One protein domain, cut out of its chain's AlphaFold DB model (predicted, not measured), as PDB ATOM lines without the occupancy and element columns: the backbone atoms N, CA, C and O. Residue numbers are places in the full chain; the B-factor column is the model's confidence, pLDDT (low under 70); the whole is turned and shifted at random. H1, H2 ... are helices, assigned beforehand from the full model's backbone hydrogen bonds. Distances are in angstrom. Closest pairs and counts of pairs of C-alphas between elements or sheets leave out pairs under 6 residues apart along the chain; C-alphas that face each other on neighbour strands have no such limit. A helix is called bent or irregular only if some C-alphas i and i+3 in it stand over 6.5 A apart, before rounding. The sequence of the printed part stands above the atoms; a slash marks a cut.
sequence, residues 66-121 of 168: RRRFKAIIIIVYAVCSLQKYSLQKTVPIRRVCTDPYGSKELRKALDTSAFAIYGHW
ATOM      1  N   ARG A  66     122.926  85.925 145.876       84.88
ATOM      2  CA  ARG A  66     123.958  85.413 144.960       84.88
ATOM      3  C   ARG A  66     124.788  86.522 144.307       84.88
ATOM      4  O   ARG A  66     126.000  86.370 144.183       84.88
ATOM      5  N   ARG A  67     124.164  87.630 143.883       83.88
ATOM      6  CA  ARG A  67     124.880  88.758 143.255       83.88
ATOM      7  C   ARG A  67     125.744  89.492 144.274       83.88
ATOM      8  O   ARG A  67     126.904  89.775 143.995       83.88
ATOM      9  N   ARG A  68     125.200  89.735 145.469       85.75
ATOM     10  CA  ARG A  68     125.923  90.385 146.571       85.75
ATOM     11  C   ARG A  68     127.086  89.525 147.063       85.75
ATOM     12  O   ARG A  68     128.188  90.037 147.192       85.75
ATOM     13  N   PHE A  69     126.884  88.219 147.227       92.56
ATOM     14  CA  PHE A  69     127.939  87.290 147.632       92.56
ATOM     15  C   PHE A  69     129.072  87.201 146.602       92.56
ATOM     16  O   PHE A  69     130.240  87.283 146.968       92.56
ATOM     17  N   LYS A  70     128.749  87.129 145.301       90.62
ATOM     18  CA  LYS A  70     129.763  87.193 144.234       90.62
ATOM     19  C   LYS A  70     130.542  88.507 144.262       90.62
ATOM     20  O   LYS A  70     131.763  88.478 144.155       90.62
ATOM     21  N   ALA A  71     129.859  89.639 144.437       89.44
ATOM     22  CA  ALA A  71     130.516  90.936 144.563       89.44
ATOM     23  C   ALA A  71     131.449  90.979 145.783       89.44
ATOM     24  O   ALA A  71     132.586  91.418 145.658       89.44
ATOM     25  N   ILE A  72     131.015  90.448 146.931       93.19
ATOM     26  CA  ILE A  72     131.838  90.348 148.145       93.19
ATOM     27  C   ILE A  72     133.067  89.469 147.900       93.19
ATOM     28  O   ILE A  72     134.168  89.883 148.241       93.19
ATOM     29  N   ILE A  73     132.926  88.304 147.258       94.00
ATOM     30  CA  ILE A  73     134.075  87.450 146.912       94.00
ATOM     31  C   ILE A  73     135.059  88.197 146.009       94.00
ATOM     32  O   ILE A  73     136.260  88.138 146.252       94.00
ATOM     33  N   ILE A  74     134.570  88.910 144.990       92.69
ATOM     34  CA  ILE A  74     135.422  89.694 144.086       92.69
ATOM     35  C   ILE A  74     136.145  90.802 144.857       92.69
ATOM     36  O   ILE A  74     137.342  90.981 144.662       92.69
ATOM     37  N   ILE A  75     135.453  91.503 145.758       93.06
ATOM     38  CA  ILE A  75     136.041  92.554 146.599       93.06
ATOM     39  C   ILE A  75     137.107  91.968 147.524       93.06
ATOM     40  O   ILE A  75     138.221  92.476 147.561       93.06
ATOM     41  N   VAL A  76     136.813  90.876 148.231       93.44
ATOM     42  CA  VAL A  76     137.772  90.213 149.127       93.44
ATOM     43  C   VAL A  76     138.974  89.702 148.340       93.44
ATOM     44  O   VAL A  76     140.114  89.909 148.750       93.44
ATOM     45  N   TYR A  77     138.747  89.093 147.175       92.12
ATOM     46  CA  TYR A  77     139.821  88.660 146.292       92.12
ATOM     47  C   TYR A  77     140.667  89.845 145.822       92.12
ATOM     48  O   TYR A  77     141.891  89.763 145.870       92.12
ATOM     49  N   ALA A  78     140.044  90.958 145.430       89.50
ATOM     50  CA  ALA A  78     140.735  92.175 145.023       89.50
ATOM     51  C   ALA A  78     141.542  92.787 146.173       89.50
ATOM     52  O   ALA A  78     142.694  93.137 145.959       89.50
ATOM     53  N   VAL A  79     141.003  92.855 147.391       88.75
ATOM     54  CA  VAL A  79     141.712  93.373 148.573       88.75
ATOM     55  C   VAL A  79     142.889  92.470 148.944       88.75
ATOM     56  O   VAL A  79     144.009  92.957 149.076       88.75
ATOM     57  N   CYS A  80     142.683  91.154 149.023       82.88
ATOM     58  CA  CYS A  80     143.761  90.189 149.264       82.88
ATOM     59  C   CYS A  80     144.821  90.222 148.152       82.88
ATOM     60  O   CYS A  80     146.012  90.055 148.407       82.88
ATOM     61  N   SER A  81     144.397  90.431 146.906       80.50
ATOM     62  CA  SER A  81     145.280  90.591 145.755       80.50
ATOM     63  C   SER A  81     146.090  91.883 145.873       80.50
ATOM     64  O   SER A  81     147.313  91.844 145.811       80.50
ATOM     65  N   LEU A  82     145.446  93.015 146.158       77.62
ATOM     66  CA  LEU A  82     146.092  94.313 146.361       77.62
ATOM     67  C   LEU A  82     147.063  94.300 147.544       77.62
ATOM     68  O   LEU A  82     148.128  94.895 147.443       77.62
ATOM     69  N   GLN A  83     146.766  93.574 148.622       74.06
ATOM     70  CA  GLN A  83     147.710  93.367 149.726       74.06
ATOM     71  C   GLN A  83     148.950  92.578 149.282       74.06
ATOM     72  O   GLN A  83     150.069  92.937 149.642       74.06
ATOM     73  N   LYS A  84     148.779  91.549 148.439       68.56
ATOM     74  CA  LYS A  84     149.904  90.817 147.827       68.56
ATOM     75  C   LYS A  84     150.705  91.696 146.860       68.56
ATOM     76  O   LYS A  84     151.927  91.593 146.831       68.56
ATOM     77  N   TYR A  85     150.042  92.574 146.107       62.69
ATOM     78  CA  TYR A  85     150.680  93.523 145.186       62.69
ATOM     79  C   TYR A  85     151.345  94.708 145.902       62.69
ATOM     80  O   TYR A  85     152.375  95.182 145.436       62.69
ATOM     81  N   SER A  86     150.842  95.137 147.064       61.81
ATOM     82  CA  SER A  86     151.452  96.186 147.897       61.81
ATOM     83  C   SER A  86     152.839  95.796 148.425       61.81
ATOM     84  O   SER A  86     153.600  96.666 148.838       61.81
ATOM     85  N   LEU A  87     153.170  94.499 148.407       57.59
ATOM     86  CA  LEU A  87     154.472  93.937 148.784       57.59
ATOM     87  C   LEU A  87     155.360  93.606 147.572       57.59
ATOM     88  O   LEU A  87     156.504  93.179 147.742       57.59
ATOM     89  N   GLN A  88     154.868  93.787 146.343       60.28
ATOM     90  CA  GLN A  88     155.673  93.588 145.142       60.28
ATOM     91  C   GLN A  88     156.463  94.854 144.801       60.28
ATOM     92  O   GLN A  88     155.955  95.972 144.852       60.28
ATOM     93  N   LYS A  89     157.736  94.671 144.430       59.75
ATOM     94  CA  LYS A  89     158.629  95.754 144.000       59.75
ATOM     95  C   LYS A  89     158.027  96.446 142.776       59.75
ATOM     96  O   LYS A  89     157.960  95.855 141.700       59.75
ATOM     97  N   THR A  90     157.611  97.697 142.940       64.88
ATOM     98  CA  THR A  90     157.144  98.533 141.835       64.88
ATOM     99  C   THR A  90     158.293  98.729 140.846       64.88
ATOM    100  O   THR A  90     159.371  99.214 141.195       64.88
ATOM    101  N   VAL A  91     158.097  98.316 139.592       64.19
ATOM    102  CA  VAL A  91     159.025  98.682 138.518       64.19
ATOM    103  C   VAL A  91     158.673 100.114 138.115       64.19
ATOM    104  O   VAL A  91     157.547 100.353 137.679       64.19
ATOM    105  N   PRO A  92     159.580 101.092 138.272       69.94
ATOM    106  CA  PRO A  92     159.270 102.477 137.947       69.94
ATOM    107  C   PRO A  92     158.971 102.614 136.450       69.94
ATOM    108  O   PRO A  92     159.758 102.167 135.612       69.94
ATOM    109  N   ILE A  93     157.862 103.283 136.123       66.50
ATOM    110  CA  ILE A  93     157.334 103.463 134.755       66.50
ATOM    111  C   ILE A  93     158.412 104.000 133.795       66.50
ATOM    112  O   ILE A  93     158.513 103.558 132.655       66.50
ATOM    113  N   ARG A  94     159.309 104.871 134.281       68.19
ATOM    114  CA  ARG A  94     160.439 105.395 133.492       68.19
ATOM    115  C   ARG A  94     161.394 104.312 132.971       68.19
ATOM    116  O   ARG A  94     161.891 104.445 131.856       68.19
ATOM    117  N   ARG A  95     161.649 103.242 133.736       65.62
ATOM    118  CA  ARG A  95     162.523 102.138 133.291       65.62
ATOM    119  C   ARG A  95     161.843 101.278 132.229       65.62
ATOM    120  O   ARG A  95     162.497 100.886 131.273       65.62
ATOM    121  N   VAL A  96     160.533 101.064 132.360       67.94
ATOM    122  CA  VAL A  96     159.718 100.333 131.377       67.94
ATOM    123  C   VAL A  96     159.682 101.048 130.025       67.94
ATOM    124  O   VAL A  96     159.790 100.395 128.995       67.94
ATOM    125  N   CYS A  97     159.577 102.380 130.014       68.44
ATOM    126  CA  CYS A  97     159.572 103.148 128.765       68.44
ATOM    127  C   CYS A  97     160.929 103.176 128.047       68.44
ATOM    128  O   CYS A  97     160.958 103.405 126.845       68.44
ATOM    129  N   THR A  98     162.036 102.971 128.768       77.00
ATOM    130  CA  THR A  98     163.387 103.024 128.182       77.00
ATOM    131  C   THR A  98     163.821 101.658 127.643       77.00
ATOM    132  O   THR A  98     164.408 101.589 126.570       77.00
ATOM    133  N   ASP A  99     163.504 100.573 128.359       73.88
ATOM    134  CA  ASP A  99     163.708  99.194 127.898       73.88
ATOM    135  C   ASP A  99     162.563  98.278 128.394       73.88
ATOM    136  O   ASP A  99     162.627  97.719 129.498       73.88
ATOM    137  N   PRO A 100     161.494  98.103 127.595       70.75
ATOM    138  CA  PRO A 100     160.349  97.270 127.963       70.75
ATOM    139  C   PRO A 100     160.690  95.773 128.015       70.75
ATOM    140  O   PRO A 100     160.026  95.014 128.726       70.75
ATOM    141  N   TYR A 101     161.746  95.335 127.324       76.19
ATOM    142  CA  TYR A 101     162.180  93.940 127.335       76.19
ATOM    143  C   TYR A 101     163.165  93.634 128.459       76.19
ATOM    144  O   TYR A 101     163.387  92.456 128.720       76.19
ATOM    145  N   GLY A 102     163.720  94.622 129.162       75.25
ATOM    146  CA  GLY A 102     164.660  94.412 130.269       75.25
ATOM    147  C   GLY A 102     164.040  93.743 131.505       75.25
ATOM    148  O   GLY A 102     164.698  92.963 132.197       75.25
ATOM    149  N   SER A 103     162.749  93.970 131.768       76.50
ATOM    150  CA  SER A 103     162.035  93.351 132.894       76.50
ATOM    151  C   SER A 103     161.478  91.974 132.520       76.50
ATOM    152  O   SER A 103     160.648  91.854 131.619       76.50
ATOM    153  N   LYS A 104     161.886  90.920 133.245       73.94
ATOM    154  CA  LYS A 104     161.410  89.540 133.016       73.94
ATOM    155  C   LYS A 104     159.892  89.413 133.170       73.94
ATOM    156  O   LYS A 104     159.270  88.688 132.399       73.94
ATOM    157  N   GLU A 105     159.311  90.126 134.131       72.62
ATOM    158  CA  GLU A 105     157.867  90.098 134.386       72.62
ATOM    159  C   GLU A 105     157.088  90.782 133.262       72.62
ATOM    160  O   GLU A 105     156.106  90.233 132.766       72.62
ATOM    161  N   LEU A 106     157.575  91.935 132.794       77.19
ATOM    162  CA  LEU A 106     156.932  92.660 131.703       77.19
ATOM    163  C   LEU A 106     157.057  91.907 130.378       77.19
ATOM    164  O   LEU A 106     156.060  91.725 129.688       77.19
ATOM    165  N   ARG A 107     158.252  91.392 130.067       82.31
ATOM    166  CA  ARG A 107     158.491  90.538 128.899       82.31
ATOM    167  C   ARG A 107     157.544  89.343 128.892       82.31
ATOM    168  O   ARG A 107     156.877  89.093 127.900       82.31
ATOM    169  N   LYS A 108     157.427  88.642 130.024       81.06
ATOM    170  CA  LYS A 108     156.536  87.486 130.153       81.06
ATOM    171  C   LYS A 108     155.069  87.871 129.965       81.06
ATOM    172  O   LYS A 108     154.346  87.123 129.312       81.06
ATOM    173  N   ALA A 109     154.623  89.001 130.511       81.62
ATOM    174  CA  ALA A 109     153.255  89.485 130.333       81.62
ATOM    175  C   ALA A 109     152.962  89.844 128.865       81.62
ATOM    176  O   ALA A 109     151.966  89.376 128.309       81.62
ATOM    177  N   LEU A 110     153.864  90.597 128.227       82.44
ATOM    178  CA  LEU A 110     153.772  90.974 126.817       82.44
ATOM    179  C   LEU A 110     153.768  89.736 125.917       82.44
ATOM    180  O   LEU A 110     152.824  89.559 125.150       82.44
ATOM    181  N   ASP A 111     154.724  88.824 126.089       82.56
ATOM    182  CA  ASP A 111     154.804  87.585 125.313       82.56
ATOM    183  C   ASP A 111     153.549  86.727 125.513       82.56
ATOM    184  O   ASP A 111     152.978  86.230 124.548       82.56
ATOM    185  N   THR A 112     153.065  86.577 126.751       81.06
ATOM    186  CA  THR A 112     151.860  85.775 127.036       81.06
ATOM    187  C   THR A 112     150.631  86.352 126.336       81.06
ATOM    188  O   THR A 112     149.871  85.605 125.720       81.06
ATOM    189  N   SER A 113     150.451  87.673 126.389       78.44
ATOM    190  CA  SER A 113     149.342  88.345 125.705       78.44
ATOM    191  C   SER A 113     149.462  88.264 124.177       78.44
ATOM    192  O   SER A 113     148.483  87.946 123.501       78.44
ATOM    193  N   ALA A 114     150.670  88.431 123.630       81.62
ATOM    194  CA  ALA A 114     150.941  88.278 122.206       81.62
ATOM    195  C   ALA A 114     150.669  86.840 121.730       81.62
ATOM    196  O   ALA A 114     150.047  86.645 120.691       81.62
ATOM    197  N   PHE A 115     151.043  85.823 122.512       78.25
ATOM    198  CA  PHE A 115     150.723  84.426 122.209       78.25
ATOM    199  C   PHE A 115     149.230  84.112 122.297       78.25
ATOM    200  O   PHE A 115     148.754  83.283 121.529       78.25
ATOM    201  N   ALA A 116     148.480  84.745 123.200       80.19
ATOM    202  CA  ALA A 116     147.036  84.539 123.279       80.19
ATOM    203  C   ALA A 116     146.321  85.044 122.012       80.19
ATOM    204  O   ALA A 116     145.403  84.394 121.521       80.19
ATOM    205  N   ILE A 117     146.780  86.170 121.459       81.19
ATOM    206  CA  ILE A 117     146.200  86.781 120.258       81.19
ATOM    207  C   ILE A 117     146.718  86.088 118.993       81.19
ATOM    208  O   ILE A 117     145.929  85.660 118.157       81.19
ATOM    209  N   TYR A 118     148.033  85.918 118.855       77.31
ATOM    210  CA  TYR A 118     148.666  85.437 117.622       77.31
ATOM    211  C   TYR A 118     149.007  83.944 117.632       77.31
ATOM    212  O   TYR A 118     149.491  83.417 116.633       77.31
ATOM    213  N   GLY A 119     148.732  83.221 118.720       69.75
ATOM    214  CA  GLY A 119     149.088  81.805 118.858       69.75
ATOM    215  C   GLY A 119     148.454  80.897 117.805       69.75
ATOM    216  O   GLY A 119     149.057  79.903 117.420       69.75
ATOM    217  N   HIS A 120     147.284  81.267 117.279       75.12
ATOM    218  CA  HIS A 120     146.619  80.538 116.197       75.12
ATOM    219  C   HIS A 120     147.316  80.679 114.829       75.12
ATOM    220  O   HIS A 120     147.109  79.842 113.956       75.12
ATOM    221  N   TRP A 121     148.189  81.679 114.659       67.44
ATOM    222  CA  TRP A 121     149.037  81.853 113.471       67.44
ATOM    223  C   TRP A 121     150.372  81.104 113.582       67.44
ATOM    224  O   TRP A 121     151.130  81.023 112.614       67.44
TER     225      TRP A 121
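Overview. This is residues 66 to 121 of the 168 residues of the protein "Putative phosphorylase b kinase gamma catalytic chain, liver/testis isoform-like" of Stichopus japonicus (UniProt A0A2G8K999). Two long helices, H1 and H3, form the arms of a wide, open V, with the short helix H2 near the corner between them. No helix touches another; residues 66 to 90, with H1 in them, stick out at one end and residues 112 to 121 of H3 at the other. The printed part has 56 residues with three named helices, in the order H1, H2, H3, and no named strand; its class is all helix. It is extended, with a radius of gyration of the C-alphas of 16.2 A, and flat, spanning 43 by 34 by 14 A.

Along the chain. The longest helix, H1, holds residues 66 to 85 and measures 27.9 A from C-alpha 66 at (123.958, 85.413, 144.960) to C-alpha 85 at (150.680, 93.523, 145.186). H2 holds residues 93 to 98. H3 holds residues 104 to 121 and measures 24.4 A, ending with C-alpha 121 at (149.037, 81.853, 113.471). H3 has a kink of 45 degrees near residue 115 and is irregular, with C-alphas 117 and 120 7.5 A apart.

Arrangement. H1 is apart from H2 and from H3. H2 and H3 are only just apart, their closest C-alphas 8.2 A from each other. A short link of 7 residues joins H1 to H2, and a tight link of 5 residues joins H2 to H3. In H1 and H2 every O i to N i+4 pair is within hydrogen-bond range; in H3, 12 of 14 are.

Size, cuts and confidence. The C-alphas of Arg 66 and Thr 98, the two farthest apart, are 46.3 A from each other. The printed part has no cut, and neither link is long. The mean pLDDT of the printed part is 77.5; residues 84 to 97, 119 and 121 are under 70.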